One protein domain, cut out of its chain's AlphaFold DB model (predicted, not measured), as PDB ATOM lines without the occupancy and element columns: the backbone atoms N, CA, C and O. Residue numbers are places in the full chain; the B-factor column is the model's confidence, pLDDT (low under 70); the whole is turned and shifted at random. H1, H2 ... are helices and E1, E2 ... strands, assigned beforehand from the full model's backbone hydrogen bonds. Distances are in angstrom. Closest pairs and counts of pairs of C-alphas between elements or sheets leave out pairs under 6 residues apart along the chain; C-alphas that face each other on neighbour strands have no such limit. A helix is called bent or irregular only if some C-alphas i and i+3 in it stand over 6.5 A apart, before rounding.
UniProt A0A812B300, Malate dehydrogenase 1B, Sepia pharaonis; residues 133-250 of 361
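What this domain is: This is residues 133 to 250 of the 361 residues of the protein "Malate dehydrogenase 1B" of Sepia pharaonis (UniProt A0A812B300). A small antiparallel sheet, E1 E2 E3, has two long helices that only graze it: H2 with its residues 163 to 169, and H3 with its residues 226 to 234. H2 leads away from the sheet to H1, and the two make an open V; residues 133 to 140 of H1 and 154 to 162 of H2 stick out, while H4 is a short piece in the tail beyond H3. The printed part has 118 residues, with four named helices and three named strands in the order H1 H2 E1 E2 E3 H3 H4. The class is mixed, helices and strands, and the sheet is a meander, each strand the antiparallel neighbour of the one before. The whole is loose, with a radius of gyration of the C-alphas of 17.4 A and spans of 47 by 41 by 31 A.

Where its parts are: H1, residues 133 to 148, begins at C-alpha 133 (16.721, -20.210, 35.828) and is 21.5 A long. It has a kink of 48 degrees near residue 140 and is irregular, C-alphas 138 and 141 being 7.1 A apart. H2, residues 153 to 169, is 24.1 A long. E1 is residues 177 to 182, 15.4 A; E2 is residues 194 to 201, 18.0 A, and bends by 73 degrees at residue 198; E3 is residues 207 to 209, 6.8 A. H3, residues 217 to 237, is the longest helix at 30.5 A. H4, residues 245 to 248, measures 5.3 A and ends at C-alpha 248 (34.033, -7.105, 21.714).

How they stand to each other: H1 and H2 are apart, and H1 is not on the sheet. H2 only grazes the sheet; its closest C-alphas to E2 are those of Cys 167 and Met 201, 6.1 A. E1 and E2 form a hairpin, with N 179 and O 197 within hydrogen-bond range at 3.0 A. E2 and E3 form another, with N 200 and O 208 at 2.8 A. The pairing is staggered: E2 pairs with E1 over residues 194 to 199 and with E3 over residues 199 to 201. H3 and E2 are near each other, with 7 pairs of C-alphas within 10 A. H3 and H4 are apart. Each O i to N i+4 pair is within range in H2 and H3, 10 of 12 are in H1, and H4 is too short for such a pair.

The domain as a whole: The two C-alphas farthest apart, those of Ile 203 and Lys 246, are 47.7 A apart. The printed part has no cut. The link from E1 to E2, with 11 residues, is long. The mean pLDDT of the printed part is 85.7; residue 173 and residues 241 to 250 are under 70.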
ATOM      1  N   TYR A 133      17.407 -19.909  37.082       92.81
ATOM      2  CA  TYR A 133      16.721 -20.210  35.828       92.81
ATOM      3  C   TYR A 133      17.484 -19.722  34.591       92.81
ATOM      4  O   TYR A 133      17.649 -20.473  33.630       92.81
ATOM      5  N   HIS A 134      18.003 -18.492  34.619       86.88
ATOM      6  CA  HIS A 134      18.734 -17.930  33.482       86.88
ATOM      7  C   HIS A 134      19.987 -18.753  33.135       86.88
ATOM      8  O   HIS A 134      20.175 -19.150  31.983       86.88
ATOM      9  N   SER A 135      20.795 -19.087  34.147       90.12
ATOM     10  CA  SER A 135      21.992 -19.927  34.000       90.12
ATOM     11  C   SER A 135      21.643 -21.339  33.511       90.12
ATOM     12  O   SER A 135      22.304 -21.893  32.626       90.12
ATOM     13  N   LEU A 136      20.542 -21.909  34.009       93.62
ATOM     14  CA  LEU A 136      20.047 -23.213  33.573       93.62
ATOM     15  C   LEU A 136      19.661 -23.209  32.085       93.62
ATOM     16  O   LEU A 136      20.038 -24.123  31.351       93.62
ATOM     17  N   VAL A 137      18.950 -22.180  31.611       92.12
ATOM     18  CA  VAL A 137      18.548 -22.058  30.197       92.12
ATOM     19  C   VAL A 137      19.768 -21.910  29.284       92.12
ATOM     20  O   VAL A 137      19.838 -22.584  28.255       92.12
ATOM     21  N   GLN A 138      20.747 -21.088  29.669       89.38
ATOM     22  CA  GLN A 138      21.977 -20.888  28.895       89.38
ATOM     23  C   GLN A 138      22.845 -22.152  28.825       89.38
ATOM     24  O   GLN A 138      23.388 -22.494  27.772       89.38
ATOM     25  N   SER A 139      22.967 -22.877  29.940       92.06
ATOM     26  CA  SER A 139      23.778 -24.096  30.023       92.06
ATOM     27  C   SER A 139      23.079 -25.339  29.459       92.06
ATOM     28  O   SER A 139      23.760 -26.305  29.100       92.06
ATOM     29  N   ARG A 140      21.745 -25.313  29.297       93.31
ATOM     30  CA  ARG A 140      20.915 -26.450  28.857       93.31
ATOM     31  C   ARG A 140      21.479 -27.177  27.642       93.31
ATOM     32  O   ARG A 140      21.607 -28.397  27.687       93.31
ATOM     33  N   LYS A 141      21.825 -26.450  26.573       91.00
ATOM     34  CA  LYS A 141      22.354 -27.054  25.339       91.00
ATOM     35  C   LYS A 141      23.605 -27.887  25.625       91.00
ATOM     36  O   LYS A 141      23.646 -29.070  25.300       91.00
ATOM     37  N   LYS A 142      24.597 -27.289  26.298       91.25
ATOM     38  CA  LYS A 142      25.864 -27.953  26.642       91.25
ATOM     39  C   LYS A 142      25.619 -29.188  27.520       91.25
ATOM     40  O   LYS A 142      26.220 -30.235  27.286       91.25
ATOM     41  N   THR A 143      24.714 -29.086  28.494       91.81
ATOM     42  CA  THR A 143      24.355 -30.189  29.399       91.81
ATOM     43  C   THR A 143      23.696 -31.351  28.655       91.81
ATOM     44  O   THR A 143      24.123 -32.497  28.809       91.81
ATOM     45  N   VAL A 144      22.705 -31.067  27.803       90.00
ATOM     46  CA  VAL A 144      21.987 -32.082  27.015       90.00
ATOM     47  C   VAL A 144      22.925 -32.772  26.024       90.00
ATOM     48  O   VAL A 144      22.945 -33.999  25.958       90.00
ATOM     49  N   GLU A 145      23.751 -32.017  25.298       92.25
ATOM     50  CA  GLU A 145      24.709 -32.586  24.338       92.25
ATOM     51  C   GLU A 145      25.760 -33.468  25.031       92.25
ATOM     52  O   GLU A 145      26.106 -34.537  24.521       92.25
ATOM     53  N   LYS A 146      26.222 -33.079  26.229       92.50
ATOM     54  CA  LYS A 146      27.145 -33.880  27.048       92.50
ATOM     55  C   LYS A 146      26.511 -35.196  27.508       92.50
ATOM     56  O   LYS A 146      27.169 -36.236  27.446       92.50
ATOM     57  N   GLN A 147      25.255 -35.164  27.956       92.00
ATOM     58  CA  GLN A 147      24.523 -36.351  28.411       92.00
ATOM     59  C   GLN A 147      24.203 -37.306  27.254       92.00
ATOM     60  O   GLN A 147      24.444 -38.508  27.359       92.00
ATOM     61  N   LEU A 148      23.708 -36.773  26.134       89.56
ATOM     62  CA  LEU A 148      23.314 -37.562  24.963       89.56
ATOM     63  C   LEU A 148      24.502 -37.998  24.093       89.56
ATOM     64  O   LEU A 148      24.349 -38.892  23.263       89.56
ATOM     65  N   LYS A 149      25.681 -37.382  24.271       91.12
ATOM     66  CA  LYS A 149      26.889 -37.577  23.443       91.12
ATOM     67  C   LYS A 149      26.643 -37.335  21.949       91.12
ATOM     68  O   LYS A 149      27.316 -37.913  21.096       91.12
ATOM     69  N   HIS A 150      25.665 -36.493  21.635       88.44
ATOM     70  CA  HIS A 150      25.274 -36.145  20.278       88.44
ATOM     71  C   HIS A 150      24.554 -34.785  20.270       88.44
ATOM     72  O   HIS A 150      23.907 -34.455  21.267       88.44
ATOM     73  N   PRO A 151      24.612 -34.012  19.168       88.88
ATOM     74  CA  PRO A 151      23.903 -32.736  19.075       88.88
ATOM     75  C   PRO A 151      22.374 -32.882  19.111       88.88
ATOM     76  O   PRO A 151      21.812 -33.910  18.714       88.88
ATOM     77  N   GLU A 152      21.689 -31.819  19.540       88.38
ATOM     78  CA  GLU A 152      20.254 -31.798  19.871       88.38
ATOM     79  C   GLU A 152      19.282 -31.702  18.664       88.38
ATOM     80  O   GLU A 152      18.196 -31.124  18.752       88.38
ATOM     81  N   TYR A 153      19.620 -32.318  17.524       89.56
ATOM     82  CA  TYR A 153      18.867 -32.200  16.260       89.56
ATOM     83  C   TYR A 153      17.362 -32.497  16.377       89.56
ATOM     84  O   TYR A 153      16.549 -31.835  15.733       89.56
ATOM     85  N   TYR A 154      16.982 -33.479  17.201       89.44
ATOM     86  CA  TYR A 154      15.579 -33.843  17.419       89.44
ATOM     87  C   TYR A 154      14.777 -32.704  18.064       89.44
ATOM     88  O   TYR A 154      13.650 -32.430  17.654       89.44
ATOM     89  N   LEU A 155      15.366 -32.007  19.041       90.62
ATOM     90  CA  LEU A 155      14.716 -30.890  19.728       90.62
ATOM     91  C   LEU A 155      14.544 -29.696  18.786       90.62
ATOM     92  O   LEU A 155      13.477 -29.081  18.772       90.62
ATOM     93  N   HIS A 156      15.538 -29.420  17.938       91.75
ATOM     94  CA  HIS A 156      15.416 -28.401  16.894       91.75
ATOM     95  C   HIS A 156      14.331 -28.748  15.869       91.75
ATOM     96  O   HIS A 156      13.480 -27.910  15.577       91.75
ATOM     97  N   ALA A 157      14.305 -29.988  15.370       94.81
ATOM     98  CA  ALA A 157      13.278 -30.441  14.433       94.81
ATOM     99  C   ALA A 157      11.869 -30.331  15.040       94.81
ATOM    100  O   ALA A 157      10.947 -29.861  14.375       94.81
ATOM    101  N   ARG A 158      11.712 -30.697  16.320       95.19
ATOM    102  CA  ARG A 158      10.449 -30.552  17.054       95.19
ATOM    103  C   ARG A 158      10.040 -29.090  17.218       95.19
ATOM    104  O   ARG A 158       8.869 -28.786  17.029       95.19
ATOM    105  N   SER A 159      10.978 -28.199  17.542       92.38
ATOM    106  CA  SER A 159      10.707 -26.762  17.675       92.38
ATOM    107  C   SER A 159      10.226 -26.151  16.354       92.38
ATOM    108  O   SER A 159       9.210 -25.458  16.318       92.38
ATOM    109  N   ILE A 160      10.891 -26.489  15.242       94.38
ATOM    110  CA  ILE A 160      10.486 -26.059  13.896       94.38
ATOM    111  C   ILE A 160       9.098 -26.605  13.548       94.38
ATOM    112  O   ILE A 160       8.232 -25.840  13.131       94.38
ATOM    113  N   ALA A 161       8.863 -27.906  13.745       94.56
ATOM    114  CA  ALA A 161       7.573 -28.530  13.456       94.56
ATOM    115  C   ALA A 161       6.435 -27.899  14.272       94.56
ATOM    116  O   ALA A 161       5.398 -27.577  13.705       94.56
ATOM    117  N   LEU A 162       6.649 -27.660  15.571       91.25
ATOM    118  CA  LEU A 162       5.674 -27.009  16.448       91.25
ATOM    119  C   LEU A 162       5.385 -25.571  16.006       91.25
ATOM    120  O   LEU A 162       4.238 -25.140  16.002       91.25
ATOM    121  N   THR A 163       6.420 -24.833  15.605       90.31
ATOM    122  CA  THR A 163       6.265 -23.454  15.129       90.31
ATOM    123  C   THR A 163       5.436 -23.423  13.847       90.31
ATOM    124  O   THR A 163       4.508 -22.630  13.740       90.31
ATOM    125  N   LEU A 164       5.719 -24.316  12.893       90.38
ATOM    126  CA  LEU A 164       4.954 -24.433  11.649       90.38
ATOM    127  C   LEU A 164       3.502 -24.853  11.895       90.38
ATOM    128  O   LEU A 164       2.604 -24.305  11.259       90.38
ATOM    129  N   ASP A 165       3.276 -25.783  12.821       89.19
ATOM    130  CA  ASP A 165       1.939 -26.227  13.213       89.19
ATOM    131  C   ASP A 165       1.121 -25.074  13.810       89.19
ATOM    132  O   ASP A 165       0.017 -24.794  13.348       89.19
ATOM    133  N   ASN A 166       1.710 -24.318  14.743       88.25
ATOM    134  CA  ASN A 166       1.085 -23.135  15.336       88.25
ATOM    135  C   ASN A 166       0.834 -22.026  14.302       88.25
ATOM    136  O   ASN A 166      -0.200 -21.362  14.353       88.25
ATOM    137  N   CYS A 167       1.755 -21.817  13.356       86.06
ATOM    138  CA  CYS A 167       1.571 -20.863  12.262       86.06
ATOM    139  C   CYS A 167       0.415 -21.262  11.335       86.06
ATOM    140  O   CYS A 167      -0.266 -20.388  10.805       86.06
ATOM    141  N   TRP A 168       0.207 -22.561  11.107       86.81
ATOM    142  CA  TRP A 168      -0.804 -23.056  10.172       86.81
ATOM    143  C   TRP A 168      -2.192 -23.181  10.806       86.81
ATOM    144  O   TRP A 168      -3.185 -22.773  10.206       86.81
ATOM    145  N   ASN A 169      -2.265 -23.738  12.015       86.62
ATOM    146  CA  ASN A 169      -3.523 -24.018  12.708       86.62
ATOM    147  C   ASN A 169      -3.980 -22.866  13.619       86.62
ATOM    148  O   ASN A 169      -5.137 -22.836  14.045       86.62
ATOM    149  N   GLY A 170      -3.096 -21.910  13.910       84.00
ATOM    150  CA  GLY A 170      -3.318 -20.883  14.922       84.00
ATOM    151  C   GLY A 170      -3.121 -21.404  16.347       84.00
ATOM    152  O   GLY A 170      -2.877 -22.585  16.585       84.00
ATOM    153  N   SER A 171      -3.234 -20.497  17.318       77.00
ATOM    154  CA  SER A 171      -3.127 -20.793  18.749       77.00
ATOM    155  C   SER A 171      -4.443 -20.502  19.463       77.00
ATOM    156  O   SER A 171      -5.209 -19.624  19.064       77.00
ATOM    157  N   THR A 172      -4.698 -21.192  20.577       74.56
ATOM    158  CA  THR A 172      -5.753 -20.777  21.511       74.56
ATOM    159  C   THR A 172      -5.474 -19.369  22.035       74.56
ATOM    160  O   THR A 172      -4.323 -19.026  22.307       74.56
ATOM    161  N   SER A 173      -6.523 -18.575  22.265       65.38
ATOM    162  CA  SER A 173      -6.416 -17.146  22.596       65.38
ATOM    163  C   SER A 173      -5.622 -16.802  23.873       65.38
ATOM    164  O   SER A 173      -5.375 -15.629  24.133       65.38
ATOM    165  N   ARG A 174      -5.212 -17.798  24.668       70.38
ATOM    166  CA  ARG A 174      -4.447 -17.629  25.914       70.38
ATOM    167  C   ARG A 174      -2.956 -17.966  25.804       70.38
ATOM    168  O   ARG A 174      -2.224 -17.668  26.738       70.38
ATOM    169  N   ASN A 175      -2.507 -18.558  24.696       82.06
ATOM    170  CA  ASN A 175      -1.118 -18.994  24.545       82.06
ATOM    171  C   ASN A 175      -0.374 -18.095  23.555       82.06
ATOM    172  O   ASN A 175      -0.818 -17.924  22.413       82.06
ATOM    173  N   PHE A 176       0.780 -17.588  23.982       88.50
ATOM    174  CA  PHE A 176       1.754 -16.887  23.152       88.50
ATOM    175  C   PHE A 176       3.056 -17.692  23.060       88.50
ATOM    176  O   PHE A 176       3.351 -18.532  23.909       88.50
ATOM    177  N   PHE A 177       3.830 -17.442  22.008       89.56
ATOM    178  CA  PHE A 177       5.084 -18.132  21.710       89.56
ATOM    179  C   PHE A 177       6.186 -17.120  21.414       89.56
ATOM    180  O   PHE A 177       5.904 -16.021  20.957       89.56
ATOM    181  N   SER A 178       7.442 -17.500  21.616       92.19
ATOM    182  CA  SER A 178       8.580 -16.666  21.226       92.19
ATOM    183  C   SER A 178       8.916 -16.887  19.752       92.19
ATOM    184  O   SER A 178       9.218 -18.012  19.355       92.19
ATOM    185  N   MET A 179       8.886 -15.828  18.939       92.12
ATOM    186  CA  MET A 179       9.259 -15.899  17.523       92.12
ATOM    187  C   MET A 179      10.095 -14.691  17.106       92.12
ATOM    188  O   MET A 179       9.753 -13.549  17.405       92.12
ATOM    189  N   ALA A 180      11.183 -14.955  16.377       94.00
ATOM    190  CA  ALA A 180      12.028 -13.920  15.797       94.00
ATOM    191  C   ALA A 180      11.331 -13.273  14.590       94.00
ATOM    192  O   ALA A 180      11.144 -13.919  13.558       94.00
ATOM    193  N   VAL A 181      10.952 -12.000  14.716       93.25
ATOM    194  CA  VAL A 181      10.294 -11.220  13.657       93.25
ATOM    195  C   VAL A 181      10.969  -9.864  13.485       93.25
ATOM    196  O   VAL A 181      11.663  -9.378  14.378       93.25
ATOM    197  N   ALA A 182      10.797  -9.255  12.311       94.25
ATOM    198  CA  ALA A 182      11.291  -7.906  12.062       94.25
ATOM    199  C   ALA A 182      10.466  -6.905  12.880       94.25
ATOM    200  O   ALA A 182       9.262  -6.771  12.664       94.25
ATOM    201  N   SER A 183      11.123  -6.221  13.815       94.50
ATOM    202  CA  SER A 183      10.494  -5.244  14.696       94.50
ATOM    203  C   SER A 183       9.870  -4.095  13.905       94.50
ATOM    204  O   SER A 183      10.469  -3.603  12.946       94.50
ATOM    205  N   GLN A 184       8.705  -3.637  14.366       93.50
ATOM    206  CA  GLN A 184       8.037  -2.403  13.931       93.50
ATOM    207  C   GLN A 184       8.110  -1.286  14.991       93.50
ATOM    208  O   GLN A 184       7.367  -0.314  14.916       93.50
ATOM    209  N   GLY A 185       8.991  -1.420  15.991       91.62
ATOM    210  CA  GLY A 185       9.094  -0.487  17.122       91.62
ATOM    211  C   GLY A 185       8.571  -1.035  18.454       91.62
ATOM    212  O   GLY A 185       8.565  -0.306  19.446       91.62
ATOM    213  N   TRP A 186       8.134  -2.298  18.498       92.69
ATOM    214  CA  TRP A 186       7.591  -2.925  19.707       92.69
ATOM    215  C   TRP A 186       8.609  -2.928  20.846       92.69
ATOM    216  O   TRP A 186       9.788  -3.207  20.626       92.69
ATOM    217  N   TYR A 187       8.150  -2.631  22.065       89.69
ATOM    218  CA  TYR A 187       8.981  -2.623  23.277       89.69
ATOM    219  C   TYR A 187      10.242  -1.741  23.179       89.69
ATOM    220  O   TYR A 187      11.241  -1.989  23.848       89.69
ATOM    221  N   GLY A 188      10.231  -0.723  22.308       88.81
ATOM    222  CA  GLY A 188      11.386   0.146  22.069       88.81
ATOM    223  C   GLY A 188      12.486  -0.476  21.200       88.81
ATOM    224  O   GLY A 188      13.536   0.142  21.027       88.81
ATOM    225  N   VAL A 189      12.264  -1.662  20.622       93.19
ATOM    226  CA  VAL A 189      13.197  -2.295  19.683       93.19
ATOM    227  C   VAL A 189      13.118  -1.587  18.323       93.19
ATOM    228  O   VAL A 189      12.053  -1.599  17.702       93.19
ATOM    229  N   PRO A 190      14.223  -1.021  17.801       93.44
ATOM    230  CA  PRO A 190      14.235  -0.286  16.536       93.44
ATOM    231  C   PRO A 190      13.676  -1.061  15.338       93.44
ATOM    232  O   PRO A 190      13.909  -2.263  15.189       93.44
ATOM    233  N   GLU A 191      12.989  -0.344  14.447       94.69
ATOM    234  CA  GLU A 191      12.384  -0.919  13.247       94.69
ATOM    235  C   GLU A 191      13.425  -1.610  12.348       94.69
ATOM    236  O   GLU A 191      14.537  -1.119  12.117       94.69
ATOM    237  N   GLY A 192      13.060  -2.783  11.829       89.88
ATOM    238  CA  GLY A 192      13.903  -3.555  10.920       89.88
ATOM    239  C   GLY A 192      15.068  -4.291  11.592       89.88
ATOM    240  O   GLY A 192      15.984  -4.727  10.887       89.88
ATOM    241  N   LEU A 193      15.076  -4.417  12.924       92.94
ATOM    242  CA  LEU A 193      15.869  -5.423  13.641       92.94
ATOM    243  C   LEU A 193      15.055  -6.708  13.799       92.94
ATOM    244  O   LEU A 193      13.870  -6.649  14.119       92.94
ATOM    245  N   VAL A 194      15.680  -7.864  13.576       93.81
ATOM    246  CA  VAL A 194      15.049  -9.162  13.845       93.81
ATOM    247  C   VAL A 194      15.259  -9.485  15.317       93.81
ATOM    248  O   VAL A 194      16.394  -9.641  15.755       93.81
ATOM    249  N   PHE A 195      14.172  -9.564  16.078       95.00
ATOM    250  CA  PHE A 195      14.201  -9.822  17.515       95.00
ATOM    251  C   PHE A 195      13.089 -10.802  17.895       95.00
ATOM    252  O   PHE A 195      12.072 -10.894  17.205       95.00
ATOM    253  N   SER A 196      13.297 -11.574  18.963       94.81
ATOM    254  CA  SER A 196      12.323 -12.558  19.440       94.81
ATOM    255  C   SER A 196      11.257 -11.894  20.307       94.81
ATOM    256  O   SER A 196      11.549 -11.478  21.423       94.81
ATOM    257  N   PHE A 197      10.014 -11.857  19.829       94.06
ATOM    258  CA  PHE A 197       8.881 -11.275  20.553       94.06
ATOM    259  C   PHE A 197       7.864 -12.342  20.977       94.06
ATOM    260  O   PHE A 197       7.770 -13.385  20.316       94.06
ATOM    261  N   PRO A 198       7.074 -12.090  22.041       93.50
ATOM    262  CA  PRO A 198       5.893 -12.888  22.334       93.50
ATOM    263  C   PRO A 198       4.835 -12.640  21.253       93.50
ATOM    264  O   PRO A 198       4.317 -11.534  21.103       93.50
ATOM    265  N   VAL A 199       4.518 -13.673  20.480       91.69
ATOM    266  CA  VAL A 199       3.535 -13.633  19.397       91.69
ATOM    267  C   VAL A 199       2.362 -14.553  19.676       91.69
ATOM    268  O   VAL A 199       2.501 -15.649  20.221       91.69
ATOM    269  N   GLN A 200       1.194 -14.127  19.226       90.75
ATOM    270  CA  GLN A 200      -0.014 -14.919  19.198       90.75
ATOM    271  C   GLN A 200      -0.385 -15.246  17.754       90.75
ATOM    272  O   GLN A 200      -0.490 -14.356  16.908       90.75
ATOM    273  N   MET A 201      -0.603 -16.531  17.478       88.12
ATOM    274  CA  MET A 201      -0.996 -17.002  16.151       88.12
ATOM    275  C   MET A 201      -2.515 -16.960  15.999       88.12
ATOM    276  O   MET A 201      -3.245 -17.585  16.769       88.12
ATOM    277  N   SER A 202      -2.991 -16.251  14.981       83.56
ATOM    278  CA  SER A 202      -4.383 -16.280  14.543       83.56
ATOM    279  C   SER A 202      -4.681 -17.582  13.801       83.56
ATOM    280  O   SER A 202      -3.848 -18.088  13.052       83.56
ATOM    281  N   ILE A 203      -5.923 -18.056  13.906       79.94
ATOM    282  CA  ILE A 203      -6.461 -19.177  13.108       79.94
ATOM    283  C   ILE A 203      -6.376 -18.885  11.597       79.94
ATOM    284  O   ILE A 203      -6.366 -19.791  10.772       79.94
ATOM    285  N   THR A 204      -6.284 -17.611  11.209       78.38
ATOM    286  CA  THR A 204      -6.140 -17.194   9.807       78.38
ATOM    287  C   THR A 204      -4.701 -17.265   9.281       78.38
ATOM    288  O   THR A 204      -4.455 -16.785   8.177       78.38
ATOM    289  N   GLY A 205      -3.745 -17.783  10.063       76.94
ATOM    290  CA  GLY A 205      -2.333 -17.903   9.677       76.94
ATOM    291  C   GLY A 205      -1.514 -16.608   9.766       76.94
ATOM    292  O   GLY A 205      -0.402 -16.543   9.250       76.94
ATOM    293  N   ASN A 206      -2.054 -15.569  10.410       85.12
ATOM    294  CA  ASN A 206      -1.322 -14.337  10.728       85.12
ATOM    295  C   ASN A 206      -0.820 -14.388  12.176       85.12
ATOM    296  O   ASN A 206      -1.450 -15.032  13.012       85.12
ATOM    297  N   TYR A 207       0.251 -13.663  12.495       88.75
ATOM    298  CA  TYR A 207       0.712 -13.479  13.872       88.75
ATOM    299  C   TYR A 207       0.494 -12.033  14.325       88.75
ATOM    300  O   TYR A 207       0.578 -11.112  13.515       88.75
ATOM    301  N   ASN A 208       0.254 -11.848  15.620       90.06
ATOM    302  CA  ASN A 208       0.239 -10.544  16.277       90.06
ATOM    303  C   ASN A 208       1.243 -10.563  17.429       90.06
ATOM    304  O   ASN A 208       1.300 -11.546  18.166       90.06
ATOM    305  N   VAL A 209       2.027  -9.500  17.589       92.00
ATOM    306  CA  VAL A 209       2.866  -9.326  18.782       92.00
ATOM    307  C   VAL A 209       1.951  -8.958  19.948       92.00
ATOM    308  O   VAL A 209       1.071  -8.115  19.801       92.00
ATOM    309  N   VAL A 210       2.116  -9.634  21.083       90.06
ATOM    310  CA  VAL A 210       1.420  -9.274  22.325       90.06
ATOM    311  C   VAL A 210       2.080  -8.005  22.847       90.06
ATOM    312  O   VAL A 210       3.301  -8.010  22.968       90.06
ATOM    313  N   GLU A 211       1.316  -6.948  23.129       86.50
ATOM    314  CA  GLU A 211       1.816  -5.632  23.587       86.50
ATOM    315  C   GLU A 211       1.454  -5.318  25.054       86.50
ATOM    316  O   GLU A 211       1.853  -4.288  25.585       86.50
ATOM    317  N   ASP A 212       0.740  -6.220  25.733       82.19
ATOM    318  CA  ASP A 212       0.175  -5.988  27.071       82.19
ATOM    319  C   ASP A 212       1.188  -6.161  28.225       82.19
ATOM    320  O   ASP A 212       0.799  -6.164  29.394       82.19
ATOM    321  N   PHE A 213       2.480  -6.350  27.934       84.50
ATOM    322  CA  PHE A 213       3.497  -6.557  28.967       84.50
ATOM    323  C   PHE A 213       4.099  -5.233  29.443       84.50
ATOM    324  O   PHE A 213       4.717  -4.497  28.673       84.50
ATOM    325  N   GLU A 214       3.985  -4.973  30.744       85.50
ATOM    326  CA  GLU A 214       4.732  -3.908  31.409       85.50
ATOM    327  C   GLU A 214       6.188  -4.346  31.600       85.50
ATOM    328  O   GLU A 214       6.472  -5.417  32.144       85.50
ATOM    329  N   LEU A 215       7.125  -3.525  31.126       84.88
ATOM    330  CA  LEU A 215       8.549  -3.798  31.265       84.88
ATOM    331  C   LEU A 215       9.032  -3.294  32.625       84.88
ATOM    332  O   LEU A 215       8.810  -2.135  32.978       84.88
ATOM    333  N   THR A 216       9.721  -4.149  33.383       88.44
ATOM    334  CA  THR A 216      10.413  -3.682  34.588       88.44
ATOM    335  C   THR A 216      11.652  -2.873  34.194       88.44
ATOM    336  O   THR A 216      12.277  -3.169  33.167       88.44
ATOM    337  N   PRO A 217      12.072  -1.882  35.001       89.56
ATOM    338  CA  PRO A 217      13.254  -1.079  34.697       89.56
ATOM    339  C   PRO A 217      14.533  -1.908  34.509       89.56
ATOM    340  O   PRO A 217      15.387  -1.537  33.704       89.56
ATOM    341  N   GLU A 218      14.684  -3.036  35.217       87.69
ATOM    342  CA  GLU A 218      15.837  -3.922  35.010       87.69
ATOM    343  C   GLU A 218      15.794  -4.595  33.634       87.69
ATOM    344  O   GLU A 218      16.816  -4.672  32.946       87.69
ATOM    345  N   PHE A 219      14.614  -5.053  33.208       86.94
ATOM    346  CA  PHE A 219      14.448  -5.699  31.911       86.94
ATOM    347  C   PHE A 219      14.642  -4.714  30.756       86.94
ATOM    348  O   PHE A 219      15.272  -5.061  29.758       86.94
ATOM    349  N   GLU A 220      14.190  -3.464  30.899       89.19
ATOM    350  CA  GLU A 220      14.461  -2.416  29.909       89.19
ATOM    351  C   GLU A 220      15.968  -2.211  29.700       89.19
ATOM    352  O   GLU A 220      16.428  -2.128  28.561       89.19
ATOM    353  N   GLN A 221      16.762  -2.187  30.776       91.06
ATOM    354  CA  GLN A 221      18.219  -2.052  30.677       91.06
ATOM    355  C   GLN A 221      18.862  -3.243  29.956       91.06
ATOM    356  O   GLN A 221      19.703  -3.044  29.074       91.06
ATOM    357  N   GLN A 222      18.444  -4.468  30.286       90.06
ATOM    358  CA  GLN A 222      18.916  -5.680  29.609       90.06
ATOM    359  C   GLN A 222      18.552  -5.669  28.121       90.06
ATOM    360  O   GLN A 222      19.403  -5.930  27.269       90.06
ATOM    361  N   LEU A 223      17.316  -5.287  27.793       92.38
ATOM    362  CA  LEU A 223      16.843  -5.169  26.420       92.38
ATOM    363  C   LEU A 223      17.674  -4.152  25.628       92.38
ATOM    364  O   LEU A 223      18.063  -4.429  24.495       92.38
ATOM    365  N   GLN A 224      18.014  -3.007  26.225       92.25
ATOM    366  CA  GLN A 224      18.885  -2.017  25.584       92.25
ATOM    367  C   GLN A 224      20.300  -2.552  25.315       92.25
ATOM    368  O   GLN A 224      20.886  -2.192  24.293       92.25
ATOM    369  N   SER A 225      20.849  -3.412  26.181       93.19
ATOM    370  CA  SER A 225      22.136  -4.079  25.918       93.19
ATOM    371  C   SER A 225      22.045  -4.984  24.687       93.19
ATOM    372  O   SER A 225      22.824  -4.833  23.747       93.19
ATOM    373  N   ILE A 226      21.013  -5.832  24.630       92.81
ATOM    374  CA  ILE A 226      20.801  -6.773  23.520       92.81
ATOM    375  C   ILE A 226      20.539  -6.028  22.202       92.81
ATOM    376  O   ILE A 226      21.045  -6.410  21.147       92.81
ATOM    377  N   ILE A 227      19.779  -4.927  22.229       93.56
ATOM    378  CA  ILE A 227      19.542  -4.098  21.037       93.56
ATOM    379  C   ILE A 227      20.863  -3.545  20.490       93.56
ATOM    380  O   ILE A 227      21.048  -3.523  19.270       93.56
ATOM    381  N   LYS A 228      21.782  -3.095  21.355       93.31
ATOM    382  CA  LYS A 228      23.097  -2.598  20.919       93.31
ATOM    383  C   LYS A 228      23.907  -3.701  20.241       93.31
ATOM    384  O   LYS A 228      24.445  -3.453  19.164       93.31
ATOM    385  N   GLU A 229      23.933  -4.900  20.819       93.19
ATOM    386  CA  GLU A 229      24.601  -6.072  20.234       93.19
ATOM    387  C   GLU A 229      24.033  -6.403  18.845       93.19
ATOM    388  O   GLU A 229      24.771  -6.437  17.861       93.19
ATOM    389  N   LEU A 230      22.707  -6.506  18.712       91.56
ATOM    390  CA  LEU A 230      22.054  -6.798  17.429       91.56
ATOM    391  C   LEU A 230      22.266  -5.703  16.374       91.56
ATOM    392  O   LEU A 230      22.334  -5.981  15.174       91.56
ATOM    393  N   GLN A 231      22.372  -4.440  16.788       90.81
ATOM    394  CA  GLN A 231      22.723  -3.354  15.874       90.81
ATOM    395  C   GLN A 231      24.157  -3.482  15.361       90.81
ATOM    396  O   GLN A 231      24.398  -3.195  14.187       90.81
ATOM    397  N   ILE A 232      25.093  -3.899  16.216       90.06
ATOM    398  CA  ILE A 232      26.477  -4.164  15.815       90.06
ATOM    399  C   ILE A 232      26.496  -5.326  14.817       90.06
ATOM    400  O   ILE A 232      27.026  -5.158  13.721       90.06
ATOM    401  N   GLU A 233      25.829  -6.446  15.111       90.69
ATOM    402  CA  GLU A 233      25.727  -7.590  14.189       90.69
ATOM    403  C   GLU A 233      25.123  -7.204  12.827       90.69
ATOM    404  O   GLU A 233      25.596  -7.628  11.764       90.69
ATOM    405  N   LYS A 234      24.107  -6.334  12.824       88.94
ATOM    406  CA  LYS A 234      23.513  -5.799  11.593       88.94
ATOM    407  C   LYS A 234      24.497  -4.943  10.783       88.94
ATOM    408  O   LYS A 234      24.530  -5.069   9.561       88.94
ATOM    409  N   ARG A 235      25.302  -4.087  11.424       87.81
ATOM    410  CA  ARG A 235      26.337  -3.285  10.731       87.81
ATOM    411  C   ARG A 235      27.449  -4.171  10.171       87.81
ATOM    412  O   ARG A 235      27.831  -4.020   9.011       87.81
ATOM    413  N   MET A 236      27.885  -5.157  10.955       86.75
ATOM    414  CA  MET A 236      28.912  -6.123  10.562       86.75
ATOM    415  C   MET A 236      28.471  -6.946   9.345       86.75
ATOM    416  O   MET A 236      29.217  -7.075   8.375       86.75
ATOM    417  N   SER A 237      27.230  -7.440   9.341       86.56
ATOM    418  CA  SER A 237      26.666  -8.166   8.192       86.56
ATOM    419  C   SER A 237      26.448  -7.286   6.951       86.56
ATOM    420  O   SER A 237      26.482  -7.799   5.831       86.56
ATOM    421  N   ALA A 238      26.295  -5.967   7.119       85.94
ATOM    422  CA  ALA A 238      26.250  -4.992   6.027       85.94
ATOM    423  C   ALA A 238      27.642  -4.588   5.486       85.94
ATOM    424  O   ALA A 238      27.722  -3.879   4.482       85.94
ATOM    425  N   GLY A 239      28.733  -5.056   6.107       80.25
ATOM    426  CA  GLY A 239      30.111  -4.766   5.694       80.25
ATOM    427  C   GLY A 239      30.675  -3.444   6.225       80.25
ATOM    428  O   GLY A 239      31.725  -3.000   5.758       80.25
ATOM    429  N   GLU A 240      30.005  -2.811   7.189       76.81
ATOM    430  CA  GLU A 240      30.505  -1.627   7.889       76.81
ATOM    431  C   GLU A 240      31.417  -2.072   9.041       76.81
ATOM    432  O   GLU A 240      30.951  -2.604  10.046       76.81
ATOM    433  N   ILE A 241      32.732  -1.882   8.896       60.81
ATOM    434  CA  ILE A 241      33.707  -2.171   9.958       60.81
ATOM    435  C   ILE A 241      33.748  -0.959  10.895       60.81
ATOM    436  O   ILE A 241      34.315   0.076  10.546       60.81
ATOM    437  N   THR A 242      33.136  -1.069  12.071       57.84
ATOM    438  CA  THR A 242      33.206  -0.042  13.121       57.84
ATOM    439  C   THR A 242      34.426  -0.263  14.024       57.84
ATOM    440  O   THR A 242      34.774  -1.400  14.330       57.84
ATOM    441  N   GLU A 243      35.084   0.810  14.479       54.88
ATOM    442  CA  GLU A 243      36.235   0.733  15.407       54.88
ATOM    443  C   GLU A 243      35.863   0.186  16.804       54.88
ATOM    444  O   GLU A 243      36.751  -0.238  17.545       54.88
ATOM    445  N   ASP A 244      34.566   0.100  17.118       53.94
ATOM    446  CA  ASP A 244      34.006  -0.452  18.363       53.94
ATOM    447  C   ASP A 244      34.240  -1.974  18.528       53.94
ATOM    448  O   ASP A 244      33.990  -2.541  19.587       53.94
ATOM    449  N   VAL A 245      34.763  -2.655  17.500       50.22
ATOM    450  CA  VAL A 245      35.017  -4.113  17.496       50.22
ATOM    451  C   VAL A 245      36.207  -4.519  18.390       50.22
ATOM    452  O   VAL A 245      36.325  -5.680  18.779       50.22
ATOM    453  N   LYS A 246      37.080  -3.583  18.791       43.75
ATOM    454  CA  LYS A 246      38.237  -3.913  19.652       43.75
ATOM    455  C   LYS A 246      37.885  -4.175  21.121       43.75
ATOM    456  O   LYS A 246      38.706  -4.768  21.824       43.75
ATOM    457  N   GLU A 247      36.706  -3.764  21.581       42.41
ATOM    458  CA  GLU A 247      36.209  -4.141  22.913       42.41
ATOM    459  C   GLU A 247      35.460  -5.480  22.886       42.41
ATOM    460  O   GLU A 247      35.591  -6.246  23.830       42.41
ATOM    461  N   SER A 248      34.777  -5.838  21.791       42.56
ATOM    462  CA  SER A 248      34.033  -7.105  21.714       42.56
ATOM    463  C   SER A 248      34.910  -8.341  21.485       42.56
ATOM    464  O   SER A 248      34.567  -9.414  21.968       42.56
ATOM    465  N   GLU A 249      36.054  -8.220  20.796       36.94
ATOM    466  CA  GLU A 249      36.990  -9.354  20.632       36.94
ATOM    467  C   GLU A 249      37.781  -9.684  21.914       36.94
ATOM    468  O   GLU A 249      38.300 -10.787  22.037       36.94
ATOM    469  N   ASN A 250      37.846  -8.776  22.898       33.66
ATOM    470  CA  ASN A 250      38.474  -9.066  24.198       33.66
ATOM    471  C   ASN A 250      37.522  -9.723  25.213       33.66
ATOM    472  O   ASN A 250      37.982 -10.155  26.267       33.66
TER     473      ASN A 250